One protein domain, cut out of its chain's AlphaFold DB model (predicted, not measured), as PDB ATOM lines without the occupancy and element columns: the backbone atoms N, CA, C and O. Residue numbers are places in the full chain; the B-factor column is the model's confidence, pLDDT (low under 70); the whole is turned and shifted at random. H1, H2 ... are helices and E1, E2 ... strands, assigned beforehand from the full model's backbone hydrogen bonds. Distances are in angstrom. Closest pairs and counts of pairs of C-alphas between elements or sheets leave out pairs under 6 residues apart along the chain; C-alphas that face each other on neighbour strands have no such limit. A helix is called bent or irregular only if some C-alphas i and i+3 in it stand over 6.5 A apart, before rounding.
ATOM      1  N   ILE A   3      41.642 -12.227  -0.570       94.19
ATOM      2  CA  ILE A   3      40.242 -12.469  -0.942       94.19
ATOM      3  C   ILE A   3      39.345 -12.011   0.198       94.19
ATOM      4  O   ILE A   3      39.429 -12.547   1.305       94.19
ATOM      5  N   GLU A   4      38.444 -11.088  -0.097       94.12
ATOM      6  CA  GLU A   4      37.408 -10.636   0.822       94.12
ATOM      7  C   GLU A   4      36.050 -11.126   0.340       94.12
ATOM      8  O   GLU A   4      35.656 -10.895  -0.801       94.12
ATOM      9  N   LYS A   5      35.337 -11.856   1.199       95.62
ATOM     10  CA  LYS A   5      34.065 -12.490   0.846       95.62
ATOM     11  C   LYS A   5      32.902 -11.696   1.410       95.62
ATOM     12  O   LYS A   5      32.844 -11.440   2.612       95.62
ATOM     13  N   TYR A   6      31.923 -11.431   0.559       94.75
ATOM     14  CA  TYR A   6      30.726 -10.686   0.897       94.75
ATOM     15  C   TYR A   6      29.496 -11.546   0.628       94.75
ATOM     16  O   TYR A   6      29.256 -12.008  -0.488       94.75
ATOM     17  N   LYS A   7      28.667 -11.745   1.660       94.50
ATOM     18  CA  LYS A   7      27.343 -12.361   1.466       94.50
ATOM     19  C   LYS A   7      26.473 -11.496   0.563       94.50
ATOM     20  O   LYS A   7      25.676 -12.029  -0.204       94.50
ATOM     21  N   LYS A   8      26.624 -10.176   0.681       94.69
ATOM     22  CA  LYS A   8      25.889  -9.202  -0.103       94.69
ATOM     23  C   LYS A   8      26.691  -7.916  -0.259       94.69
ATOM     24  O   LYS A   8      27.292  -7.472   0.715       94.69
ATOM     25  N   LEU A   9      26.663  -7.346  -1.456       95.38
ATOM     26  CA  LEU A   9      27.067  -5.973  -1.741       95.38
ATOM     27  C   LEU A   9      25.901  -5.234  -2.385       95.38
ATOM     28  O   LEU A   9      25.022  -5.845  -3.000       95.38
ATOM     29  N   TYR A  10      25.913  -3.922  -2.239       94.75
ATOM     30  CA  TYR A  10      24.959  -3.019  -2.859       94.75
ATOM     31  C   TYR A  10      25.712  -2.083  -3.787       94.75
ATOM     32  O   TYR A  10      26.815  -1.669  -3.438       94.75
ATOM     33  N   SER A  11      25.143  -1.771  -4.946       94.50
ATOM     34  CA  SER A  11      25.740  -0.828  -5.884       94.50
ATOM     35  C   SER A  11      24.757   0.228  -6.361       94.50
ATOM     36  O   SER A  11      23.543   0.009  -6.354       94.50
ATOM     37  N   LEU A  12      25.298   1.380  -6.737       94.50
ATOM     38  CA  LEU A  12      24.574   2.519  -7.301       94.50
ATOM     39  C   LEU A  12      25.476   3.299  -8.252       94.50
ATOM     40  O   LEU A  12      26.702   3.243  -8.133       94.50
ATOM     41  N   SER A  13      24.848   4.036  -9.159       92.94
ATOM     42  CA  SER A  13      25.550   4.843 -10.155       92.94
ATOM     43  C   SER A  13      26.235   6.063  -9.531       92.94
ATOM     44  O   SER A  13      25.822   6.550  -8.479       92.94
ATOM     45  N   ALA A  14      27.253   6.611 -10.197       88.25
ATOM     46  CA  ALA A  14      27.926   7.832  -9.743       88.25
ATOM     47  C   ALA A  14      26.960   9.004  -9.477       88.25
ATOM     48  O   ALA A  14      27.108   9.701  -8.477       88.25
ATOM     49  N   ASP A  15      25.932   9.168 -10.314       89.50
ATOM     50  CA  ASP A  15      24.927  10.233 -10.168       89.50
ATOM     51  C   ASP A  15      24.138  10.123  -8.850       89.50
ATOM     52  O   ASP A  15      23.682  11.117  -8.286       89.50
ATOM     53  N   GLU A  16      23.979   8.905  -8.335       90.19
ATOM     54  CA  GLU A  16      23.242   8.626  -7.103       90.19
ATOM     55  C   GLU A  16      24.136   8.693  -5.863       90.19
ATOM     56  O   GLU A  16      23.634   8.862  -4.750       90.19
ATOM     57  N   PHE A  17      25.458   8.605  -6.036       87.25
ATOM     58  CA  PHE A  17      26.424   8.644  -4.939       87.25
ATOM     59  C   PHE A  17      26.336   9.947  -4.146       87.25
ATOM     60  O   PHE A  17      26.366   9.940  -2.912       87.25
ATOM     61  N   ASP A  18      26.161  11.069  -4.840       86.31
ATOM     62  CA  ASP A  18      26.072  12.386  -4.213       86.31
ATOM     63  C   ASP A  18      24.850  12.532  -3.302       86.31
ATOM     64  O   ASP A  18      24.892  13.308  -2.345       86.31
ATOM     65  N   LEU A  19      23.805  11.731  -3.534       89.50
ATOM     66  CA  LEU A  19      22.572  11.717  -2.746       89.50
ATOM     67  C   LEU A  19      22.695  10.924  -1.438       89.50
ATOM     68  O   LEU A  19      21.790  10.979  -0.602       89.50
ATOM     69  N   LEU A  20      23.780  10.168  -1.252       88.06
ATOM     70  CA  LEU A  20      23.994   9.369  -0.050       88.06
ATOM     71  C   LEU A  20      24.363  10.238   1.152       88.06
ATOM     72  O   LEU A  20      25.136  11.192   1.045       88.06
ATOM     73  N   ASP A  21      23.868   9.838   2.321       88.12
ATOM     74  CA  ASP A  21      24.325  10.382   3.592       88.12
ATOM     75  C   ASP A  21      25.750   9.909   3.929       88.12
ATOM     76  O   ASP A  21      26.208   8.854   3.475       88.12
ATOM     77  N   ASP A  22      26.436  10.668   4.782       88.19
ATOM     78  CA  ASP A  22      27.830  10.402   5.145       88.19
ATOM     79  C   ASP A  22      28.033   9.027   5.795       88.19
ATOM     80  O   ASP A  22      29.076   8.405   5.589       88.19
ATOM     81  N   ASN A  23      27.055   8.497   6.546       87.38
ATOM     82  CA  ASN A  23      27.210   7.170   7.155       87.38
ATOM     83  C   ASN A  23      27.255   6.081   6.087       87.38
ATOM     84  O   ASN A  23      28.022   5.128   6.224       87.38
ATOM     85  N   THR A  24      26.458   6.230   5.030       85.50
ATOM     86  CA  THR A  24      26.476   5.310   3.894       85.50
ATOM     87  C   THR A  24      27.756   5.477   3.072       85.50
ATOM     88  O   THR A  24      28.385   4.479   2.722       85.50
ATOM     89  N   LYS A  25      28.214   6.713   2.824       87.69
ATOM     90  CA  LYS A  25      29.490   6.965   2.124       87.69
ATOM     91  C   LYS A  25      30.689   6.366   2.869       87.69
ATOM     92  O   LYS A  25      31.558   5.775   2.240       87.69
ATOM     93  N   ASN A  26      30.686   6.395   4.203       88.06
ATOM     94  CA  ASN A  26      31.714   5.763   5.044       88.06
ATOM     95  C   ASN A  26      31.755   4.224   4.950       88.06
ATOM     96  O   ASN A  26      32.642   3.593   5.523       88.06
ATOM     97  N   GLN A  27      30.786   3.605   4.274       88.50
ATOM     98  CA  GLN A  27      30.697   2.158   4.052       88.50
ATOM     99  C   GLN A  27      31.077   1.750   2.627       88.50
ATOM    100  O   GLN A  27      30.853   0.602   2.226       88.50
ATOM    101  N   PHE A  28      31.626   2.699   1.870       91.19
ATOM    102  CA  PHE A  28      32.200   2.482   0.557       91.19
ATOM    103  C   PHE A  28      33.270   1.389   0.606       91.19
ATOM    104  O   PHE A  28      34.102   1.347   1.513       91.19
ATOM    105  N   ILE A  29      33.203   0.485  -0.367       91.06
ATOM    106  CA  ILE A  29      34.164  -0.600  -0.540       91.06
ATOM    107  C   ILE A  29      35.069  -0.307  -1.719       91.06
ATOM    108  O   ILE A  29      36.272  -0.375  -1.534       91.06
ATOM    109  N   PHE A  30      34.511  -0.046  -2.905       91.38
ATOM    110  CA  PHE A  30      35.276   0.357  -4.086       91.38
ATOM    111  C   PHE A  30      34.382   0.931  -5.190       91.38
ATOM    112  O   PHE A  30      33.160   0.751  -5.164       91.38
ATOM    113  N   GLN A  31      35.001   1.592  -6.173       92.00
ATOM    114  CA  GLN A  31      34.348   2.068  -7.394       92.00
ATOM    115  C   GLN A  31      34.747   1.191  -8.585       92.00
ATOM    116  O   GLN A  31      35.935   0.990  -8.857       92.00
ATOM    117  N   GLY A  32      33.751   0.689  -9.304       93.00
ATOM    118  CA  GLY A  32      33.927  -0.057 -10.538       93.00
ATOM    119  C   GLY A  32      34.426   0.822 -11.676       93.00
ATOM    120  O   GLY A  32      33.798   1.816 -12.024       93.00
ATOM    121  N   SER A  33      35.522   0.436 -12.317       92.44
ATOM    122  CA  SER A  33      36.018   1.097 -13.526       92.44
ATOM    123  C   SER A  33      35.282   0.628 -14.783       92.44
ATOM    124  O   SER A  33      35.325   1.316 -15.802       92.44
ATOM    125  N   ARG A  34      34.600  -0.528 -14.748       91.19
ATOM    126  CA  ARG A  34      33.863  -1.038 -15.913       91.19
ATOM    127  C   ARG A  34      32.488  -0.399 -16.059       91.19
ATOM    128  O   ARG A  34      32.080  -0.115 -17.182       91.19
ATOM    129  N   ASN A  35      31.762  -0.233 -14.955       91.12
ATOM    130  CA  ASN A  35      30.386   0.275 -14.960       91.12
ATOM    131  C   ASN A  35      30.215   1.627 -14.255       91.12
ATOM    132  O   ASN A  35      29.122   2.174 -14.337       91.12
ATOM    133  N   TRP A  36      31.264   2.171 -13.623       91.50
ATOM    134  CA  TRP A  36      31.216   3.413 -12.839       91.50
ATOM    135  C   TRP A  36      30.318   3.365 -11.596       91.50
ATOM    136  O   TRP A  36      30.026   4.407 -11.006       91.50
ATOM    137  N   ASP A  37      29.921   2.171 -11.158       93.00
ATOM    138  CA  ASP A  37      29.127   2.003  -9.949       93.00
ATOM    139  C   ASP A  37      30.005   2.046  -8.696       93.00
ATOM    140  O   ASP A  37      31.149   1.582  -8.666       93.00
ATOM    141  N   PHE A  38      29.420   2.542  -7.613       92.88
ATOM    142  CA  PHE A  38      29.994   2.523  -6.275       92.88
ATOM    143  C   PHE A  38      29.433   1.333  -5.503       92.88
ATOM    144  O   PHE A  38      28.219   1.123  -5.496       92.88
ATOM    145  N   TYR A  39      30.294   0.572  -4.827       93.81
ATOM    146  CA  TYR A  39      29.917  -0.634  -4.090       93.81
ATOM    147  C   TYR A  39      30.019  -0.441  -2.575       93.81
ATOM    148  O   TYR A  39      31.000   0.101  -2.071       93.81
ATOM    149  N   PHE A  40      29.026  -0.951  -1.843       93.62
ATOM    150  CA  PHE A  40      28.862  -0.773  -0.397       93.62
ATOM    151  C   PHE A  40      28.514  -2.085   0.301       93.62
ATOM    152  O   PHE A  40      27.837  -2.954  -0.262       93.62
ATOM    153  N   ASN A  41      28.917  -2.213   1.566       90.75
ATOM    154  CA  ASN A  41      28.600  -3.395   2.377       90.75
ATOM    155  C   ASN A  41      27.158  -3.414   2.920       90.75
ATOM    156  O   ASN A  41      26.653  -4.478   3.281       90.75
ATOM    157  N   ASN A  42      26.475  -2.269   2.931       87.94
ATOM    158  CA  ASN A  42      25.134  -2.117   3.476       87.94
ATOM    159  C   ASN A  42      24.185  -1.474   2.477       87.94
ATOM    160  O   ASN A  42      24.576  -0.774   1.545       87.94
ATOM    161  N   LYS A  43      22.901  -1.743   2.701       85.69
ATOM    162  CA  LYS A  43      21.830  -1.190   1.893       85.69
ATOM    163  C   LYS A  43      21.699   0.304   2.192       85.69
ATOM    164  O   LYS A  43      21.538   0.674   3.351       85.69
ATOM    165  N   ASN A  44      21.706   1.121   1.145       80.88
ATOM    166  CA  ASN A  44      21.369   2.537   1.236       80.88
ATOM    167  C   ASN A  44      19.839   2.750   1.285       80.88
ATOM    168  O   ASN A  44      19.049   1.834   1.050       80.88
ATOM    169  N   ASN A  45      19.413   3.975   1.591       81.94
ATOM    170  CA  ASN A  45      17.990   4.333   1.623       81.94
ATOM    171  C   ASN A  45      17.421   4.726   0.249       81.94
ATOM    172  O   ASN A  45      16.257   5.115   0.171       81.94
ATOM    173  N   LEU A  46      18.220   4.655  -0.818       83.06
ATOM    174  CA  LEU A  46      17.769   4.966  -2.168       83.06
ATOM    175  C   LEU A  46      16.942   3.801  -2.720       83.06
ATOM    176  O   LEU A  46      17.078   2.649  -2.303       83.06
ATOM    177  N   GLU A  47      16.045   4.102  -3.654       81.44
ATOM    178  CA  GLU A  47      15.217   3.079  -4.306       81.44
ATOM    179  C   GLU A  47      15.956   2.399  -5.462       81.44
ATOM    180  O   GLU A  47      15.771   1.206  -5.711       81.44
ATOM    181  N   ASN A  48      16.847   3.140  -6.114       84.69
ATOM    182  CA  ASN A  48      17.643   2.689  -7.241       84.69
ATOM    183  C   ASN A  48      19.002   2.181  -6.751       84.69
ATOM    184  O   ASN A  48      20.001   2.892  -6.728       84.69
ATOM    185  N   TYR A  49      19.032   0.932  -6.312       89.62
ATOM    186  CA  TYR A  49      20.281   0.231  -6.044       89.62
ATOM    187  C   TYR A  49      20.204  -1.177  -6.616       89.62
ATOM    188  O   TYR A  49      19.139  -1.801  -6.663       89.62
ATOM    189  N   SER A  50      21.358  -1.708  -6.993       92.38
ATOM    190  CA  SER A  50      21.516  -3.123  -7.308       92.38
ATOM    191  C   SER A  50      22.053  -3.873  -6.097       92.38
ATOM    192  O   SER A  50      22.757  -3.322  -5.252       92.38
ATOM    193  N   ALA A  51      21.699  -5.151  -5.986       94.00
ATOM    194  CA  ALA A  51      22.186  -6.024  -4.930       94.00
ATOM    195  C   ALA A  51      22.866  -7.249  -5.535       94.00
ATOM    196  O   ALA A  51      22.256  -8.002  -6.295       94.00
ATOM    197  N   LEU A  52      24.110  -7.474  -5.136       94.94
ATOM    198  CA  LEU A  52      24.921  -8.613  -5.538       94.94
ATOM    199  C   LEU A  52      25.024  -9.573  -4.362       94.94
ATOM    200  O   LEU A  52      25.384  -9.159  -3.265       94.94
ATOM    201  N   ASN A  53      24.704 -10.847  -4.571       95.19
ATOM    202  CA  ASN A  53      24.749 -11.861  -3.515       95.19
ATOM    203  C   ASN A  53      25.927 -12.804  -3.744       95.19
ATOM    204  O   ASN A  53      26.195 -13.173  -4.881       95.19
ATOM    205  N   ASN A  54      26.561 -13.241  -2.654       95.75
ATOM    206  CA  ASN A  54      27.696 -14.166  -2.656       95.75
ATOM    207  C   ASN A  54      28.771 -13.740  -3.658       95.75
ATOM    208  O   ASN A  54      28.981 -14.395  -4.673       95.75
ATOM    209  N   VAL A  55      29.455 -12.640  -3.364       96.44
ATOM    210  CA  VAL A  55      30.537 -12.106  -4.197       96.44
ATOM    211  C   VAL A  55      31.849 -12.073  -3.426       96.44
ATOM    212  O   VAL A  55      31.867 -12.176  -2.195       96.44
ATOM    213  N   ALA A  56      32.959 -11.967  -4.146       96.00
ATOM    214  CA  ALA A  56      34.272 -11.783  -3.550       96.00
ATOM    215  C   ALA A  56      35.040 -10.668  -4.255       96.00
ATOM    216  O   ALA A  56      34.977 -10.549  -5.479       96.00
ATOM    217  N   LEU A  57      35.774  -9.889  -3.464       94.88
ATOM    218  CA  LEU A  57      36.739  -8.912  -3.941       94.88
ATOM    219  C   LEU A  57      38.137  -9.528  -3.848       94.88
ATOM    220  O   LEU A  57      38.585  -9.932  -2.770       94.88
ATOM    221  N   LEU A  58      38.795  -9.657  -4.993       94.94
ATOM    222  CA  LEU A  58      40.171 -10.115  -5.106       94.94
ATOM    223  C   LEU A  58      41.084  -8.893  -5.167       94.94
ATOM    224  O   LEU A  58      40.981  -8.110  -6.106       94.94
ATOM    225  N   ASN A  59      41.982  -8.762  -4.194       92.81
ATOM    226  CA  ASN A  59      42.956  -7.675  -4.130       92.81
ATOM    227  C   ASN A  59      44.321  -8.204  -4.577       92.81
ATOM    228  O   ASN A  59      44.871  -9.122  -3.953       92.81
ATOM    229  N   PHE A  60      44.857  -7.654  -5.661       91.88
ATOM    230  CA  PHE A  60      46.147  -8.010  -6.242       91.88
ATOM    231  C   PHE A  60      47.189  -6.944  -5.914       91.88
ATOM    232  O   PHE A  60      46.921  -5.749  -5.974       91.88
ATOM    233  N   ASP A  61      48.394  -7.416  -5.604       89.00
ATOM    234  CA  ASP A  61      49.534  -6.577  -5.228       89.00
ATOM    235  C   ASP A  61      50.393  -6.184  -6.452       89.00
ATOM    236  O   ASP A  61      51.408  -5.512  -6.310       89.00
ATOM    237  N   ASN A  62      50.048  -6.670  -7.651       88.75
ATOM    238  CA  ASN A  62      50.745  -6.359  -8.896       88.75
ATOM    239  C   ASN A  62      49.796  -6.396 -10.101       88.75
ATOM    240  O   ASN A  62      48.831  -7.166 -10.120       88.75
ATOM    241  N   GLU A  63      50.126  -5.582 -11.099       90.38
ATOM    242  CA  GLU A  63      49.355  -5.386 -12.328       90.38
ATOM    243  C   GLU A  63      49.304  -6.641 -13.203       90.38
ATOM    244  O   GLU A  63      48.236  -7.028 -13.659       90.38
ATOM    245  N   GLU A  64      50.432  -7.338 -13.374       93.00
ATOM    246  CA  GLU A  64      50.524  -8.508 -14.257       93.00
ATOM    247  C   GLU A  64      49.541  -9.620 -13.848       93.00
ATOM    248  O   GLU A  64      48.819 -10.174 -14.679       93.00
ATOM    249  N   ALA A  65      49.461  -9.932 -12.551       93.00
ATOM    250  CA  ALA A  65      48.525 -10.928 -12.035       93.00
ATOM    251  C   ALA A  65      47.066 -10.467 -12.158       93.00
ATOM    252  O   ALA A  65      46.183 -11.293 -12.402       93.00
ATOM    253  N   PHE A  66      46.815  -9.169 -11.996       93.81
ATOM    254  CA  PHE A  66      45.500  -8.571 -12.182       93.81
ATOM    255  C   PHE A  66      45.038  -8.672 -13.643       93.81
ATOM    256  O   PHE A  66      43.974  -9.233 -13.909       93.81
ATOM    257  N   GLU A  67      45.852  -8.226 -14.599       93.56
ATOM    258  CA  GLU A  67      45.557  -8.299 -16.036       93.56
ATOM    259  C   GLU A  67      45.407  -9.749 -16.517       93.56
ATOM    260  O   GLU A  67      44.478 -10.093 -17.262       93.56
ATOM    261  N   GLY A  68      46.278 -10.637 -16.030       95.38
ATOM    262  CA  GLY A  68      46.176 -12.074 -16.263       95.38
ATOM    263  C   GLY A  68      44.834 -12.639 -15.789       95.38
ATOM    264  O   GLY A  68      44.212 -13.442 -16.489       95.38
ATOM    265  N   TYR A  69      44.332 -12.176 -14.640       95.31
ATOM    266  CA  TYR A  69      43.021 -12.582 -14.144       95.31
ATOM    267  C   TYR A  69      41.880 -12.036 -15.012       95.31
ATOM    268  O   TYR A  69      40.991 -12.809 -15.380       95.31
ATOM    269  N   LEU A  70      41.909 -10.748 -15.371       93.75
ATOM    270  CA  LEU A  70      40.871 -10.103 -16.187       93.75
ATOM    271  C   LEU A  70      40.693 -10.771 -17.555       93.75
ATOM    272  O   LEU A  70      39.568 -10.943 -18.019       93.75
ATOM    273  N   SER A  71      41.793 -11.163 -18.198       93.06
ATOM    274  CA  SER A  71      41.772 -11.775 -19.534       93.06
ATOM    275  C   SER A  71      41.223 -13.205 -19.554       93.06
ATOM    276  O   SER A  71      40.747 -13.667 -20.592       93.06
ATOM    277  N   SER A  72      41.279 -13.904 -18.419       90.44
ATOM    278  CA  SER A  72      41.031 -15.349 -18.351       90.44
ATOM    279  C   SER A  72      39.754 -15.732 -17.603       90.44
ATOM    280  O   SER A  72      39.358 -16.897 -17.635       90.44
ATOM    281  N   ASN A  73      39.103 -14.787 -16.918       92.81
ATOM    282  CA  ASN A  73      37.998 -15.084 -16.008       92.81
ATOM    283  C   ASN A  73      36.762 -14.229 -16.284       92.81
ATOM    284  O   ASN A  73      36.843 -13.070 -16.687       92.81
ATOM    285  N   LYS A  74      35.586 -14.794 -15.993       92.81
ATOM    286  CA  LYS A  74      34.353 -14.012 -15.901       92.81
ATOM    287  C   LYS A  74      34.405 -13.181 -14.619       92.81
ATOM    288  O   LYS A  74      34.594 -13.724 -13.533       92.81
ATOM    289  N   ILE A  75      34.186 -11.882 -14.759       95.31
ATOM    290  CA  ILE A  75      34.172 -10.924 -13.653       95.31
ATOM    291  C   ILE A  75      32.862 -10.140 -13.659       95.31
ATOM    292  O   ILE A  75      32.226  -9.991 -14.708       95.31
ATOM    293  N   ILE A  76      32.486  -9.628 -12.491       94.88
ATOM    294  CA  ILE A  76      31.436  -8.616 -12.366       94.88
ATOM    295  C   ILE A  76      32.052  -7.271 -12.746       94.88
ATOM    296  O   ILE A  76      31.613  -6.638 -13.706       94.88
ATOM    297  N   ASP A  77      33.132  -6.897 -12.057       95.19
ATOM    298  CA  ASP A  77      33.774  -5.592 -12.196       95.19
ATOM    299  C   ASP A  77      35.240  -5.619 -11.748       95.19
ATOM    300  O   ASP A  77      35.731  -6.633 -11.248       95.19
ATOM    301  N   TYR A  78      35.934  -4.500 -11.908       94.50
ATOM    302  CA  TYR A  78      37.278  -4.254 -11.398       94.50
ATOM    303  C   TYR A  78      37.465  -2.772 -11.069       94.50
ATOM    304  O   TYR A  78      36.679  -1.943 -11.515       94.50
ATOM    305  N   SER A  79      38.512  -2.424 -10.322       90.25
ATOM    306  CA  SER A  79      38.852  -1.029 -10.021       90.25
ATOM    307  C   SER A  79      40.284  -0.707 -10.415       90.25
ATOM    308  O   SER A  79      41.211  -1.385  -9.972       90.25
ATOM    309  N   LEU A  80      40.443   0.336 -11.226       84.88
ATOM    310  CA  LEU A  80      41.717   1.005 -11.501       84.88
ATOM    311  C   LEU A  80      41.854   2.292 -10.679       84.88
ATOM    312  O   LEU A  80      42.959   2.661 -10.301       84.88
ATOM    313  N   GLU A  81      40.737   2.944 -10.347       70.44
ATOM    314  CA  GLU A  81      40.729   4.198  -9.578       70.44
ATOM    315  C   GLU A  81      41.241   3.992  -8.142       70.44
ATOM    316  O   GLU A  81      41.923   4.847  -7.579       70.44
ATOM    317  N   HIS A  82      41.002   2.807  -7.571       65.06
ATOM    318  CA  HIS A  82      41.494   2.414  -6.247       65.06
ATOM    319  C   HIS A  82      43.015   2.340  -6.106       65.06
ATOM    320  O   HIS A  82      43.523   2.343  -4.977       65.06
ATOM    321  N   ILE A  83      43.751   2.293  -7.216       59.00
ATOM    322  CA  ILE A  83      45.214   2.243  -7.193       59.00
ATOM    323  C   ILE A  83      45.769   3.519  -6.552       59.00
ATOM    324  O   ILE A  83      46.718   3.445  -5.781       59.00
ATOM    325  N   HIS A  84      45.138   4.675  -6.786       56.31
ATOM    326  CA  HIS A  84      45.618   5.957  -6.265       56.31
ATOM    327  C   HIS A  84      45.484   6.107  -4.744       56.31
ATOM    328  O   HIS A  84      46.204   6.911  -4.151       56.31
ATOM    329  N   GLU A  85      44.591   5.344  -4.111       62.41
ATOM    330  CA  GLU A  85      44.313   5.447  -2.673       62.41
ATOM    331  C   GLU A  85      44.874   4.274  -1.862       62.41
ATOM    332  O   GLU A  85      45.161   4.429  -0.674       62.41
ATOM    333  N   SER A  86      45.032   3.099  -2.482       66.31
ATOM    334  CA  SER A  86      45.338   1.853  -1.769       66.31
ATOM    335  C   SER A  86      46.480   1.016  -2.356       66.31
ATOM    336  O   SER A  86      46.800  -0.023  -1.775       66.31
ATOM    337  N   ASP A  87      47.096   1.445  -3.469       71.88
ATOM    338  CA  ASP A  87      48.121   0.692  -4.217       71.88
ATOM    339  C   ASP A  87      47.691  -0.759  -4.549       71.88
ATOM    340  O   ASP A  87      48.515  -1.673  -4.630       71.88
ATOM    341  N   GLN A  88      46.384  -1.004  -4.704       80.75
ATOM    342  CA  GLN A  88      45.827  -2.336  -4.946       80.75
ATOM    343  C   GLN A  88      44.937  -2.362  -6.183       80.75
ATOM    344  O   GLN A  88      44.121  -1.472  -6.413       80.75
ATOM    345  N   TYR A  89      45.068  -3.446  -6.948       89.06
ATOM    346  CA  TYR A  89      44.182  -3.753  -8.064       89.06
ATOM    347  C   TYR A  89      43.062  -4.668  -7.568       89.06
ATOM    348  O   TYR A  89      43.332  -5.750  -7.038       89.06
ATOM    349  N   CYS A  90      41.807  -4.263  -7.747       92.50
ATOM    350  CA  CYS A  90      40.655  -4.999  -7.226       92.50
ATOM    351  C   CYS A  90      39.839  -5.633  -8.358       92.50
ATOM    352  O   CYS A  90      39.549  -4.973  -9.354       92.50
ATOM    353  N   VAL A  91      39.402  -6.883  -8.188       95.06
ATOM    354  CA  VAL A  91      38.454  -7.562  -9.093       95.06
ATOM    355  C   VAL A  91      37.275  -8.099  -8.294       95.06
ATOM    356  O   VAL A  91      37.459  -8.866  -7.350       95.06
ATOM    357  N   LEU A  92      36.059  -7.740  -8.697       95.94
ATOM    358  CA  LEU A  92      34.820  -8.247  -8.125       95.94
ATOM    359  C   LEU A  92      34.299  -9.430  -8.945       95.94
ATOM    360  O   LEU A  92      34.097  -9.332 -10.159       95.94
ATOM    361  N   ILE A  93      34.035 -10.548  -8.273       96.38
ATOM    362  CA  ILE A  93      33.560 -11.790  -8.897       96.38
ATOM    363  C   ILE A  93      32.351 -12.380  -8.169       96.38
ATOM    364  O   ILE A  93      32.152 -12.153  -6.973       96.38
ATOM    365  N   GLU A  94      31.578 -13.204  -8.879       95.25
ATOM    366  CA  GLU A  94      30.633 -14.130  -8.250       95.25
ATOM    367  C   GLU A  94      31.426 -15.168  -7.439       95.25
ATOM    368  O   GLU A  94      32.346 -15.812  -7.943       95.25
ATOM    369  N   ASN A  95      31.082 -15.338  -6.165       90.94
ATOM    370  CA  ASN A  95      31.662 -16.341  -5.283       90.94
ATOM    371  C   ASN A  95      30.704 -17.532  -5.207       90.94
ATOM    372  O   ASN A  95      29.870 -17.633  -4.302       90.94
TER     373      ASN A  95
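Overview. This is residues 3 to 95 of the 97 residues of an uncharacterized protein of uncultured Gammaproteobacteria bacterium (UniProt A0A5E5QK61). A single six-stranded sheet curls like part of a barrel and folds back on itself, with the hairpin of E2 and E3 facing E4, E6 and E5 across the long bent strand E1. The helix H3 packs over E6 at one end of the whole, while the short H1 and H2 lie at the opposite end and the short H4 sits beyond the start of E6. The printed part has 93 residues, with the order E1 H1 H2 E2 E3 E4 H3 E5 H4 E6 and a mixed class of helices and strands. The sheet runs E2, E3, E1, E4, E6, E5, all antiparallel. The whole is compact, with a radius of gyration of the C-alphas of 13.0 A and spans of 38 by 27 by 19 A.

Along the chain. Find C-alpha 3 at (40.242, -12.469, -0.942); from there E1 runs to residue 12 over 22.6 A, bending by 86 degrees at residue 7. Next come H1, residues 14 to 17, H2, residues 22 to 25, E2, residues 28 to 31, and E3, residues 38 to 40. E4, residues 50 to 60, covers 25.1 A and bends by 85 degrees at residue 53. H3, residues 63 to 72, covers 14.3 A from C-alpha 63 at (49.355, -5.386, -12.328). E5, residues 77 to 79, H4, residues 83 to 86, and E6, residues 89 to 94 over 17.1 A, follow; E6 ends at (30.633, -14.130, -8.250).

Arrangement. Look first at the folded sheet, one sheet bent back into two leaves: E2 and E3 face E4, E6 and E5, with E1 as the hinge. E1 and E4 are antiparallel, with N 6 and O 55 at 2.9 A. E3 and E1 have N 40 and O 10 at 2.8 A, and the hairpin E2 and E3 has N 29 and O 39 at 2.8 A. On the other leaf, N 58 and O 91 of E4 and E6 are 2.8 A apart, and N 92 and O 77 of E6 and E5 are 2.8 A apart. The edge strands E2 and E5 have their closest C-alphas, Gln 31 and Ser 79, 6.1 A apart. Two split strand-helix-strand units, each made of two strands of the sheet with helices between them along the chain and another strand between them in the sheet, have right-handed crossovers: E1, H1 H2, E2, with E3 between the two strands, and E4, H3, E5, with E6 between the two strands. H3 is on the sheet at a height of 9.2 A, over E6 and along the strands, at 21 degrees on the local plane; its closest C-alphas to E6 are Phe 66 and Tyr 89, 6.5 A apart. H1 only grazes the sheet, H2 is only just not on it, with 4 pairs of C-alphas within 10 A, and H4 is not on it. In H3, 5 of 6 O i to N i+4 pairs are within hydrogen-bond range; H1, H2 and H4 are too short for such a pair.

Size, cuts and confidence. The C-alphas farthest apart, Glu 47 and Glu 64, are 38.5 A apart. The printed part has no cut and no long link. The mean pLDDT of the printed part is 89.4; look for values under 70 at residues 82 to 86.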